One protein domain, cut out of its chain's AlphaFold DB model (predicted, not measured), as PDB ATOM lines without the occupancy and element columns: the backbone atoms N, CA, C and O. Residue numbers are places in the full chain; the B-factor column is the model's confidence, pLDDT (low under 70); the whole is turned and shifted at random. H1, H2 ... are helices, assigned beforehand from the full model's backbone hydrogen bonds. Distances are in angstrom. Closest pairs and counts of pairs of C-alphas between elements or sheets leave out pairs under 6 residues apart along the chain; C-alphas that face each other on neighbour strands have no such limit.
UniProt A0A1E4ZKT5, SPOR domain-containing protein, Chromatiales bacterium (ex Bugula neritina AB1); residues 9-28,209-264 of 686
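AT A GLANCE: This is residues 9 to 28 and 209 to 264 of the 686 residues of the protein "SPOR domain-containing protein" of Chromatiales bacterium (ex Bugula neritina AB1) (UniProt A0A1E4ZKT5). H3 and the longer H4 make a splayed helical hairpin; H2 lies crosswise over one side of it, and short H1 packs at the last turns of H4. The printed part has 76 residues with four named helices, H1 to H4 in chain order, and no named strand: all helix. It is compact, with a radius of gyration of the C-alphas of 11.3 A, and spans 30 by 22 by 21 A.

IN THESE COORDINATES: H1 is residues 14 to 18, beginning at C-alpha 14 (165.634, 115.628, 148.022). H2 is residues 209 to 220, 16.6 A; H3 is 232 to 242, 15.1 A; H4 is 246 to 261, 22.1 A, ending at C-alpha 261 (157.512, 110.597, 147.074).

HOW THE PARTS SIT: H1 touches H4 at residues 257 to 261 alone, closest C-alphas Ala 16 and Tyr 261, 5.0 A. H2 only just touches H3, with 3 pairs of C-alphas within 8 A, through residues 211 to 212 alone, about perpendicular at 80 degrees; closest are C-alphas Arg 212 and Ile 235, 6.5 A. H3 and H4, a hairpin, touch at a steep tilt of 43 degrees, opposite ways; closest are C-alphas Ser 242 and Arg 248, 4.9 A. Every O i to N i+4 pair is within hydrogen-bond range in H1, H2 and H3, and 11 of 12 in H4.

THE WHOLE: Residues 29 to 208 are not printed; C-alphas 28 and 209 are 21.2 A apart. The link H2 to H3 is long. Residues 9 and 263 to 264 have pLDDT under 70.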
ATOM      1  N   GLN A   9     158.744 129.242 150.846       63.06
ATOM      2  CA  GLN A   9     158.422 128.640 149.548       63.06
ATOM      3  C   GLN A   9     158.533 127.119 149.669       63.06
ATOM      4  O   GLN A   9     159.627 126.598 149.865       63.06
ATOM      5  N   VAL A  10     157.402 126.412 149.576       77.56
ATOM      6  CA  VAL A  10     157.375 124.955 149.733       77.56
ATOM      7  C   VAL A  10     158.148 124.331 148.574       77.56
ATOM      8  O   VAL A  10     157.684 124.322 147.434       77.56
ATOM      9  N   THR A  11     159.346 123.848 148.877       88.56
ATOM     10  CA  THR A  11     160.225 123.152 147.941       88.56
ATOM     11  C   THR A  11     159.887 121.667 147.883       88.56
ATOM     12  O   THR A  11     159.204 121.129 148.760       88.56
ATOM     13  N   LEU A  12     160.398 120.979 146.865       90.06
ATOM     14  CA  LEU A  12     160.498 119.527 146.923       90.06
ATOM     15  C   LEU A  12     161.566 119.111 147.943       90.06
ATOM     16  O   LEU A  12     162.533 119.852 148.150       90.06
ATOM     17  N   HIS A  13     161.373 117.958 148.579       91.81
ATOM     18  CA  HIS A  13     162.427 117.281 149.342       91.81
ATOM     19  C   HIS A  13     163.377 116.534 148.393       91.81
ATOM     20  O   HIS A  13     163.019 116.270 147.242       91.81
ATOM     21  N   ASP A  14     164.577 116.199 148.864       89.12
ATOM     22  CA  ASP A  14     165.634 115.628 148.022       89.12
ATOM     23  C   ASP A  14     165.239 114.244 147.472       89.12
ATOM     24  O   ASP A  14     165.484 113.953 146.302       89.12
ATOM     25  N   GLU A  15     164.503 113.441 148.250       89.25
ATOM     26  CA  GLU A  15     163.952 112.148 147.816       89.25
ATOM     27  C   GLU A  15     162.956 112.317 146.656       89.25
ATOM     28  O   GLU A  15     162.946 111.539 145.704       89.25
ATOM     29  N   ALA A  16     162.141 113.377 146.701       89.31
ATOM     30  CA  ALA A  16     161.188 113.709 145.643       89.31
ATOM     31  C   ALA A  16     161.861 114.319 144.402       89.31
ATOM     32  O   ALA A  16     161.255 114.335 143.333       89.31
ATOM     33  N   ILE A  17     163.090 114.825 144.522       90.88
ATOM     34  CA  ILE A  17     163.916 115.273 143.394       90.88
ATOM     35  C   ILE A  17     164.572 114.075 142.705       90.88
ATOM     36  O   ILE A  17     164.514 113.988 141.476       90.88
ATOM     37  N   GLU A  18     165.138 113.147 143.480       89.88
ATOM     38  CA  GLU A  18     165.813 111.948 142.970       89.88
ATOM     39  C   GLU A  18     164.828 111.000 142.258       89.88
ATOM     40  O   GLU A  18     165.034 110.676 141.089       89.88
ATOM     41  N   GLU A  19     163.701 110.651 142.894       89.12
ATOM     42  CA  GLU A  19     162.665 109.762 142.322       89.12
ATOM     43  C   GLU A  19     161.941 110.354 141.088       89.12
ATOM     44  O   GLU A  19     161.320 109.620 140.318       89.12
ATOM     45  N   LEU A  20     162.007 111.676 140.875       89.44
ATOM     46  CA  LEU A  20     161.441 112.360 139.700       89.44
ATOM     47  C   LEU A  20     162.491 112.755 138.639       89.44
ATOM     48  O   LEU A  20     162.119 113.361 137.627       89.44
ATOM     49  N   GLY A  21     163.775 112.444 138.860       89.56
ATOM     50  CA  GLY A  21     164.873 112.748 137.934       89.56
ATOM     51  C   GLY A  21     165.150 114.246 137.735       89.56
ATOM     52  O   GLY A  21     165.576 114.660 136.654       89.56
ATOM     53  N   LEU A  22     164.858 115.086 138.733       90.88
ATOM     54  CA  LEU A  22     164.899 116.547 138.592       90.88
ATOM     55  C   LEU A  22     166.307 117.111 138.843       90.88
ATOM     56  O   LEU A  22     167.031 116.671 139.728       90.88
ATOM     57  N   ASN A  23     166.678 118.146 138.087       90.06
ATOM     58  CA  ASN A  23     168.001 118.784 138.150       90.06
ATOM     59  C   ASN A  23     168.011 120.087 138.983       90.06
ATOM     60  O   ASN A  23     169.073 120.634 139.267       90.06
ATOM     61  N   ASP A  24     166.833 120.626 139.310       90.31
ATOM     62  CA  ASP A  24     166.611 121.887 140.036       90.31
ATOM     63  C   ASP A  24     165.168 121.883 140.601       90.31
ATOM     64  O   ASP A  24     164.317 121.101 140.176       90.31
ATOM     65  N   GLN A  25     164.863 122.772 141.542       92.00
ATOM     66  CA  GLN A  25     163.555 122.911 142.188       92.00
ATOM     67  C   GLN A  25     162.509 123.508 141.218       92.00
ATOM     68  O   GLN A  25     162.623 124.692 140.868       92.00
ATOM     69  N   PRO A  26     161.460 122.780 140.782       90.12
ATOM     70  CA  PRO A  26     160.572 123.223 139.693       90.12
ATOM     71  C   PRO A  26     159.703 124.446 140.039       90.12
ATOM     72  O   PRO A  26     159.448 125.304 139.185       90.12
ATOM     73  N   PHE A  27     159.266 124.568 141.295       90.25
ATOM     74  CA  PHE A  27     158.244 125.545 141.704       90.25
ATOM     75  C   PHE A  27     158.792 126.890 142.220       90.25
ATOM     76  O   PHE A  27     158.019 127.824 142.420       90.25
ATOM     77  N   ILE A  28     160.114 127.034 142.354       84.75
ATOM     78  CA  ILE A  28     160.785 128.310 142.674       84.75
ATOM     79  C   ILE A  28     160.792 129.234 141.433       84.75
ATOM     80  O   ILE A  28     160.755 128.755 140.290       84.75
ATOM     81  N   GLU A 209     142.923 122.872 132.560       94.62
ATOM     82  CA  GLU A 209     143.744 122.454 131.429       94.62
ATOM     83  C   GLU A 209     145.082 123.215 131.423       94.62
ATOM     84  O   GLU A 209     146.151 122.598 131.389       94.62
ATOM     85  N   ARG A 210     145.055 124.542 131.592       94.94
ATOM     86  CA  ARG A 210     146.262 125.378 131.704       94.94
ATOM     87  C   ARG A 210     147.053 125.121 132.988       94.94
ATOM     88  O   ARG A 210     148.275 125.255 132.969       94.94
ATOM     89  N   VAL A 211     146.427 124.678 134.085       96.38
ATOM     90  CA  VAL A 211     147.136 124.184 135.285       96.38
ATOM     91  C   VAL A 211     147.935 122.917 134.960       96.38
ATOM     92  O   VAL A 211     149.093 122.812 135.372       96.38
ATOM     93  N   ARG A 212     147.379 121.977 134.176       96.00
ATOM     94  CA  ARG A 212     148.124 120.799 133.687       96.00
ATOM     95  C   ARG A 212     149.318 121.229 132.827       96.00
ATOM     96  O   ARG A 212     150.433 120.764 133.076       96.00
ATOM     97  N   GLU A 213     149.116 122.125 131.859       94.50
ATOM     98  CA  GLU A 213     150.195 122.647 131.001       94.50
ATOM     99  C   GLU A 213     151.282 123.377 131.808       94.50
ATOM    100  O   GLU A 213     152.475 123.163 131.578       94.50
ATOM    101  N   TYR A 214     150.889 124.189 132.794       94.69
ATOM    102  CA  TYR A 214     151.793 124.910 133.688       94.69
ATOM    103  C   TYR A 214     152.666 123.963 134.513       94.69
ATOM    104  O   TYR A 214     153.891 124.096 134.502       94.69
ATOM    105  N   LEU A 215     152.063 122.974 135.181       95.25
ATOM    106  CA  LEU A 215     152.798 121.987 135.979       95.25
ATOM    107  C   LEU A 215     153.732 121.136 135.111       95.25
ATOM    108  O   LEU A 215     154.881 120.913 135.491       95.25
ATOM    109  N   THR A 216     153.276 120.731 133.920       94.00
ATOM    110  CA  THR A 216     154.107 120.006 132.940       94.00
ATOM    111  C   THR A 216     155.308 120.858 132.533       94.00
ATOM    112  O   THR A 216     156.451 120.420 132.607       94.00
ATOM    113  N   THR A 217     155.068 122.124 132.192       92.12
ATOM    114  CA  THR A 217     156.121 123.069 131.804       92.12
ATOM    115  C   THR A 217     157.137 123.286 132.931       92.12
ATOM    116  O   THR A 217     158.337 123.295 132.666       92.12
ATOM    117  N   ARG A 218     156.693 123.420 134.190       91.94
ATOM    118  CA  ARG A 218     157.578 123.586 135.358       91.94
ATOM    119  C   ARG A 218     158.478 122.372 135.610       91.94
ATOM    120  O   ARG A 218     159.642 122.567 135.944       91.94
ATOM    121  N   LEU A 219     157.966 121.152 135.434       92.94
ATOM    122  CA  LEU A 219     158.751 119.919 135.579       92.94
ATOM    123  C   LEU A 219     159.742 119.731 134.419       92.94
ATOM    124  O   LEU A 219     160.931 119.502 134.649       92.94
ATOM    125  N   ASN A 220     159.298 119.911 133.175       91.31
ATOM    126  CA  ASN A 220     160.155 119.752 131.997       91.31
ATOM    127  C   ASN A 220     161.332 120.753 132.005       91.31
ATOM    128  O   ASN A 220     162.430 120.437 131.554       91.31
ATOM    129  N   GLN A 221     161.135 121.950 132.571       90.00
ATOM    130  CA  GLN A 221     162.182 122.969 132.744       90.00
ATOM    131  C   GLN A 221     163.314 122.588 133.707       90.00
ATOM    132  O   GLN A 221     164.348 123.255 133.698       90.00
ATOM    133  N   VAL A 222     163.127 121.556 134.531       91.12
ATOM    134  CA  VAL A 222     164.167 121.003 135.415       91.12
ATOM    135  C   VAL A 222     164.596 119.595 134.984       91.12
ATOM    136  O   VAL A 222     165.235 118.876 135.747       91.12
ATOM    137  N   GLY A 223     164.284 119.215 133.740       87.94
ATOM    138  CA  GLY A 223     164.746 117.977 133.113       87.94
ATOM    139  C   GLY A 223     163.872 116.747 133.350       87.94
ATOM    140  O   GLY A 223     164.306 115.658 132.999       87.94
ATOM    141  N   HIS A 224     162.659 116.891 133.895       91.06
ATOM    142  CA  HIS A 224     161.725 115.766 133.993       91.06
ATOM    143  C   HIS A 224     161.360 115.235 132.596       91.06
ATOM    144  O   HIS A 224     160.921 116.004 131.736       91.06
ATOM    145  N   THR A 225     161.521 113.927 132.385       83.19
ATOM    146  CA  THR A 225     161.265 113.248 131.098       83.19
ATOM    147  C   THR A 225     160.227 112.128 131.170       83.19
ATOM    148  O   THR A 225     159.877 111.556 130.139       83.19
ATOM    149  N   ASP A 226     159.747 111.807 132.369       82.94
ATOM    150  CA  ASP A 226     158.976 110.597 132.650       82.94
ATOM    151  C   ASP A 226     157.454 110.820 132.609       82.94
ATOM    152  O   ASP A 226     156.937 111.810 132.082       82.94
ATOM    153  N   VAL A 227     156.698 109.845 133.122       88.06
ATOM    154  CA  VAL A 227     155.238 109.925 133.192       88.06
ATOM    155  C   VAL A 227     154.833 111.021 134.177       88.06
ATOM    156  O   VAL A 227     155.066 110.906 135.378       88.06
ATOM    157  N   PHE A 228     154.165 112.050 133.653       92.94
ATOM    158  CA  PHE A 228     153.689 113.214 134.399       92.94
ATOM    159  C   PHE A 228     153.005 112.831 135.735       92.94
ATOM    160  O   PHE A 228     151.957 112.178 135.714       92.94
ATOM    161  N   PRO A 229     153.541 113.258 136.897       92.88
ATOM    162  CA  PRO A 229     153.219 112.659 138.198       92.88
ATOM    163  C   PRO A 229     151.876 113.098 138.804       92.88
ATOM    164  O   PRO A 229     151.515 112.647 139.891       92.88
ATOM    165  N   PHE A 230     151.110 113.964 138.131       95.00
ATOM    166  CA  PHE A 230     149.804 114.427 138.610       95.00
ATOM    167  C   PHE A 230     148.648 113.703 137.904       95.00
ATOM    168  O   PHE A 230     148.428 113.837 136.698       95.00
ATOM    169  N   THR A 231     147.838 112.994 138.691       94.44
ATOM    170  CA  THR A 231     146.537 112.445 138.260       94.44
ATOM    171  C   THR A 231     145.511 113.557 138.010       94.44
ATOM    172  O   THR A 231     145.546 114.585 138.691       94.44
ATOM    173  N   ASP A 232     144.515 113.347 137.143       95.44
ATOM    174  CA  ASP A 232     143.450 114.337 136.890       95.44
ATOM    175  C   ASP A 232     142.732 114.817 138.158       95.44
ATOM    176  O   ASP A 232     142.423 116.000 138.278       95.44
ATOM    177  N   LYS A 233     142.543 113.927 139.142       95.25
ATOM    178  CA  LYS A 233     141.972 114.272 140.454       95.25
ATOM    179  C   LYS A 233     142.870 115.222 141.251       95.25
ATOM    180  O   LYS A 233     142.364 116.120 141.917       95.25
ATOM    181  N   SER A 234     144.192 115.040 141.186       96.44
ATOM    182  CA  SER A 234     145.141 115.953 141.835       96.44
ATOM    183  C   SER A 234     145.205 117.313 141.139       96.44
ATOM    184  O   SER A 234     145.237 118.325 141.828       96.44
ATOM    185  N   ILE A 235     145.122 117.359 139.804       97.75
ATOM    186  CA  ILE A 235     145.075 118.615 139.034       97.75
ATOM    187  C   ILE A 235     143.785 119.375 139.341       97.75
ATOM    188  O   ILE A 235     143.831 120.568 139.614       97.75
ATOM    189  N   GLU A 236     142.642 118.685 139.355       97.31
ATOM    190  CA  GLU A 236     141.342 119.271 139.698       97.31
ATOM    191  C   GLU A 236     141.335 119.836 141.122       97.31
ATOM    192  O   GLU A 236     140.896 120.968 141.329       97.31
ATOM    193  N   LYS A 237     141.907 119.100 142.088       97.19
ATOM    194  CA  LYS A 237     142.075 119.595 143.455       97.19
ATOM    195  C   LYS A 237     143.032 120.787 143.534       97.19
ATOM    196  O   LYS A 237     142.689 121.767 144.177       97.19
ATOM    197  N   ILE A 238     144.191 120.744 142.874       97.12
ATOM    198  CA  ILE A 238     145.149 121.861 142.864       97.12
ATOM    199  C   ILE A 238     144.521 123.103 142.217       97.12
ATOM    200  O   ILE A 238     144.655 124.194 142.760       97.12
ATOM    201  N   HIS A 239     143.797 122.957 141.106       98.00
ATOM    202  CA  HIS A 239     143.065 124.047 140.453       98.00
ATOM    203  C   HIS A 239     142.001 124.653 141.386       98.00
ATOM    204  O   HIS A 239     141.982 125.868 141.571       98.00
ATOM    205  N   HIS A 240     141.179 123.820 142.033       97.38
ATOM    206  CA  HIS A 240     140.155 124.269 142.982       97.38
ATOM    207  C   HIS A 240     140.756 124.962 144.217       97.38
ATOM    208  O   HIS A 240     140.389 126.093 144.522       97.38
ATOM    209  N   ASP A 241     141.722 124.324 144.885       96.31
ATOM    210  CA  ASP A 241     142.378 124.839 146.094       96.31
ATOM    211  C   ASP A 241     143.210 126.116 145.821       96.31
ATOM    212  O   ASP A 241     143.423 126.919 146.729       96.31
ATOM    213  N   SER A 242     143.705 126.314 144.591       96.12
ATOM    214  CA  SER A 242     144.495 127.498 144.200       96.12
ATOM    215  C   SER A 242     143.682 128.640 143.589       96.12
ATOM    216  O   SER A 242     144.192 129.760 143.514       96.12
ATOM    217  N   GLY A 243     142.469 128.372 143.095       95.75
ATOM    218  CA  GLY A 243     141.738 129.297 142.223       95.75
ATOM    219  C   GLY A 243     142.446 129.575 140.888       95.75
ATOM    220  O   GLY A 243     142.251 130.639 140.310       95.75
ATOM    221  N   GLY A 244     143.324 128.675 140.429       95.12
ATOM    222  CA  GLY A 244     144.098 128.843 139.193       95.12
ATOM    223  C   GLY A 244     145.298 129.798 139.285       95.12
ATOM    224  O   GLY A 244     145.923 130.091 138.266       95.12
ATOM    225  N   LEU A 245     145.644 130.303 140.475       94.81
ATOM    226  CA  LEU A 245     146.710 131.298 140.659       94.81
ATOM    227  C   LEU A 245     148.100 130.639 140.797       94.81
ATOM    228  O   LEU A 245     148.305 129.887 141.756       94.81
ATOM    229  N   PRO A 246     149.093 130.935 139.929       93.56
ATOM    230  CA  PRO A 246     150.436 130.339 139.979       93.56
ATOM    231  C   PRO A 246     151.126 130.373 141.349       93.56
ATOM    232  O   PRO A 246     151.734 129.377 141.745       93.56
ATOM    233  N   ALA A 247     150.987 131.470 142.104       91.94
ATOM    234  CA  ALA A 247     151.551 131.583 143.454       91.94
ATOM    235  C   ALA A 247     150.966 130.569 144.457       91.94
ATOM    236  O   ALA A 247     151.665 130.147 145.373       91.94
ATOM    237  N   ARG A 248     149.710 130.136 144.265       94.75
ATOM    238  CA  ARG A 248     149.038 129.117 145.092       94.75
ATOM    239  C   ARG A 248     149.214 127.706 144.520       94.75
ATOM    240  O   ARG A 248     149.378 126.759 145.284       94.75
ATOM    241  N   ILE A 249     149.260 127.562 143.190       96.00
ATOM    242  CA  ILE A 249     149.549 126.291 142.501       96.00
ATOM    243  C   ILE A 249     150.913 125.738 142.927       96.00
ATOM    244  O   ILE A 249     151.005 124.563 143.271       96.00
ATOM    245  N   ASN A 250     151.957 126.573 142.935       94.25
ATOM    246  CA  ASN A 250     153.334 126.166 143.239       94.25
ATOM    247  C   ASN A 250     153.482 125.389 144.572       94.25
ATOM    248  O   ASN A 250     153.919 124.236 144.525       94.25
ATOM    249  N   PRO A 251     153.103 125.936 145.746       94.50
ATOM    250  CA  PRO A 251     153.250 125.227 147.017       94.50
ATOM    251  C   PRO A 251     152.288 124.039 147.170       94.50
ATOM    252  O   PRO A 251     152.641 123.054 147.818       94.50
ATOM    253  N   LEU A 252     151.096 124.082 146.558       95.56
ATOM    254  CA  LEU A 252     150.169 122.942 146.546       95.56
ATOM    255  C   LEU A 252     150.727 121.767 145.729       95.56
ATOM    256  O   LEU A 252     150.631 120.618 146.160       95.56
ATOM    257  N   ALA A 253     151.350 122.052 144.585       95.75
ATOM    258  CA  ALA A 253     151.999 121.063 143.733       95.75
ATOM    259  C   ALA A 253     153.250 120.462 144.391       95.75
ATOM    260  O   ALA A 253     153.401 119.241 144.400       95.75
ATOM    261  N   ALA A 254     154.091 121.292 145.018       94.62
ATOM    262  CA  ALA A 254     155.234 120.829 145.803       94.62
ATOM    263  C   ALA A 254     154.797 119.906 146.953       94.62
ATOM    264  O   ALA A 254     155.287 118.786 147.084       94.62
ATOM    265  N   LYS A 255     153.794 120.334 147.734       94.25
ATOM    266  CA  LYS A 255     153.219 119.540 148.828       94.25
ATOM    267  C   LYS A 255     152.592 118.231 148.340       94.25
ATOM    268  O   LYS A 255     152.694 117.225 149.035       94.25
ATOM    269  N   TYR A 256     151.946 118.220 147.171       94.62
ATOM    270  CA  TYR A 256     151.422 116.989 146.573       94.62
ATOM    271  C   TYR A 256     152.548 116.002 146.250       94.62
ATOM    272  O   TYR A 256     152.486 114.866 146.712       94.62
ATOM    273  N   LEU A 257     153.586 116.433 145.525       94.12
ATOM    274  CA  LEU A 257     154.693 115.550 145.149       94.12
ATOM    275  C   LEU A 257     155.473 115.064 146.377       94.12
ATOM    276  O   LEU A 257     155.705 113.865 146.490       94.12
ATOM    277  N   ASN A 258     155.757 115.924 147.360       93.69
ATOM    278  CA  ASN A 258     156.381 115.488 148.616       93.69
ATOM    279  C   ASN A 258     155.562 114.388 149.316       93.69
ATOM    280  O   ASN A 258     156.127 113.389 149.739       93.69
ATOM    281  N   ASN A 259     154.230 114.502 149.372       91.31
ATOM    282  CA  ASN A 259     153.381 113.455 149.959       91.31
ATOM    283  C   ASN A 259     153.329 112.150 149.137       91.31
ATOM    284  O   ASN A 259     152.984 111.110 149.690       91.31
ATOM    285  N   VAL A 260     153.620 112.197 147.832       90.62
ATOM    286  CA  VAL A 260     153.679 111.010 146.957       90.62
ATOM    287  C   VAL A 260     155.045 110.318 147.041       90.62
ATOM    288  O   VAL A 260     155.092 109.090 147.006       90.62
ATOM    289  N   TYR A 261     156.131 111.085 147.185       87.75
ATOM    290  CA  TYR A 261     157.512 110.597 147.074       87.75
ATOM    291  C   TYR A 261     158.302 110.535 148.396       87.75
ATOM    292  O   TYR A 261     159.381 109.952 148.417       87.75
ATOM    293  N   ALA A 262     157.763 110.996 149.534       78.75
ATOM    294  CA  ALA A 262     158.359 110.808 150.874       78.75
ATOM    295  C   ALA A 262     158.309 109.343 151.396       78.75
ATOM    296  O   ALA A 262     158.191 109.101 152.598       78.75
ATOM    297  N   GLY A 263     158.346 108.359 150.492       61.12
ATOM    298  CA  GLY A 263     158.210 106.921 150.747       61.12
ATOM    299  C   GLY A 263     159.481 106.102 150.488       61.12
ATOM    300  O   GLY A 263     159.400 104.880 150.362       61.12
ATOM    301  N   GLY A 264     160.645 106.751 150.389       44.50
ATOM    302  CA  GLY A 264     161.931 106.078 150.216       44.50
ATOM    303  C   GLY A 264     162.282 105.171 151.405       44.50
ATOM    304  O   GLY A 264     162.325 105.612 152.549       44.50
TER     305      GLY A 264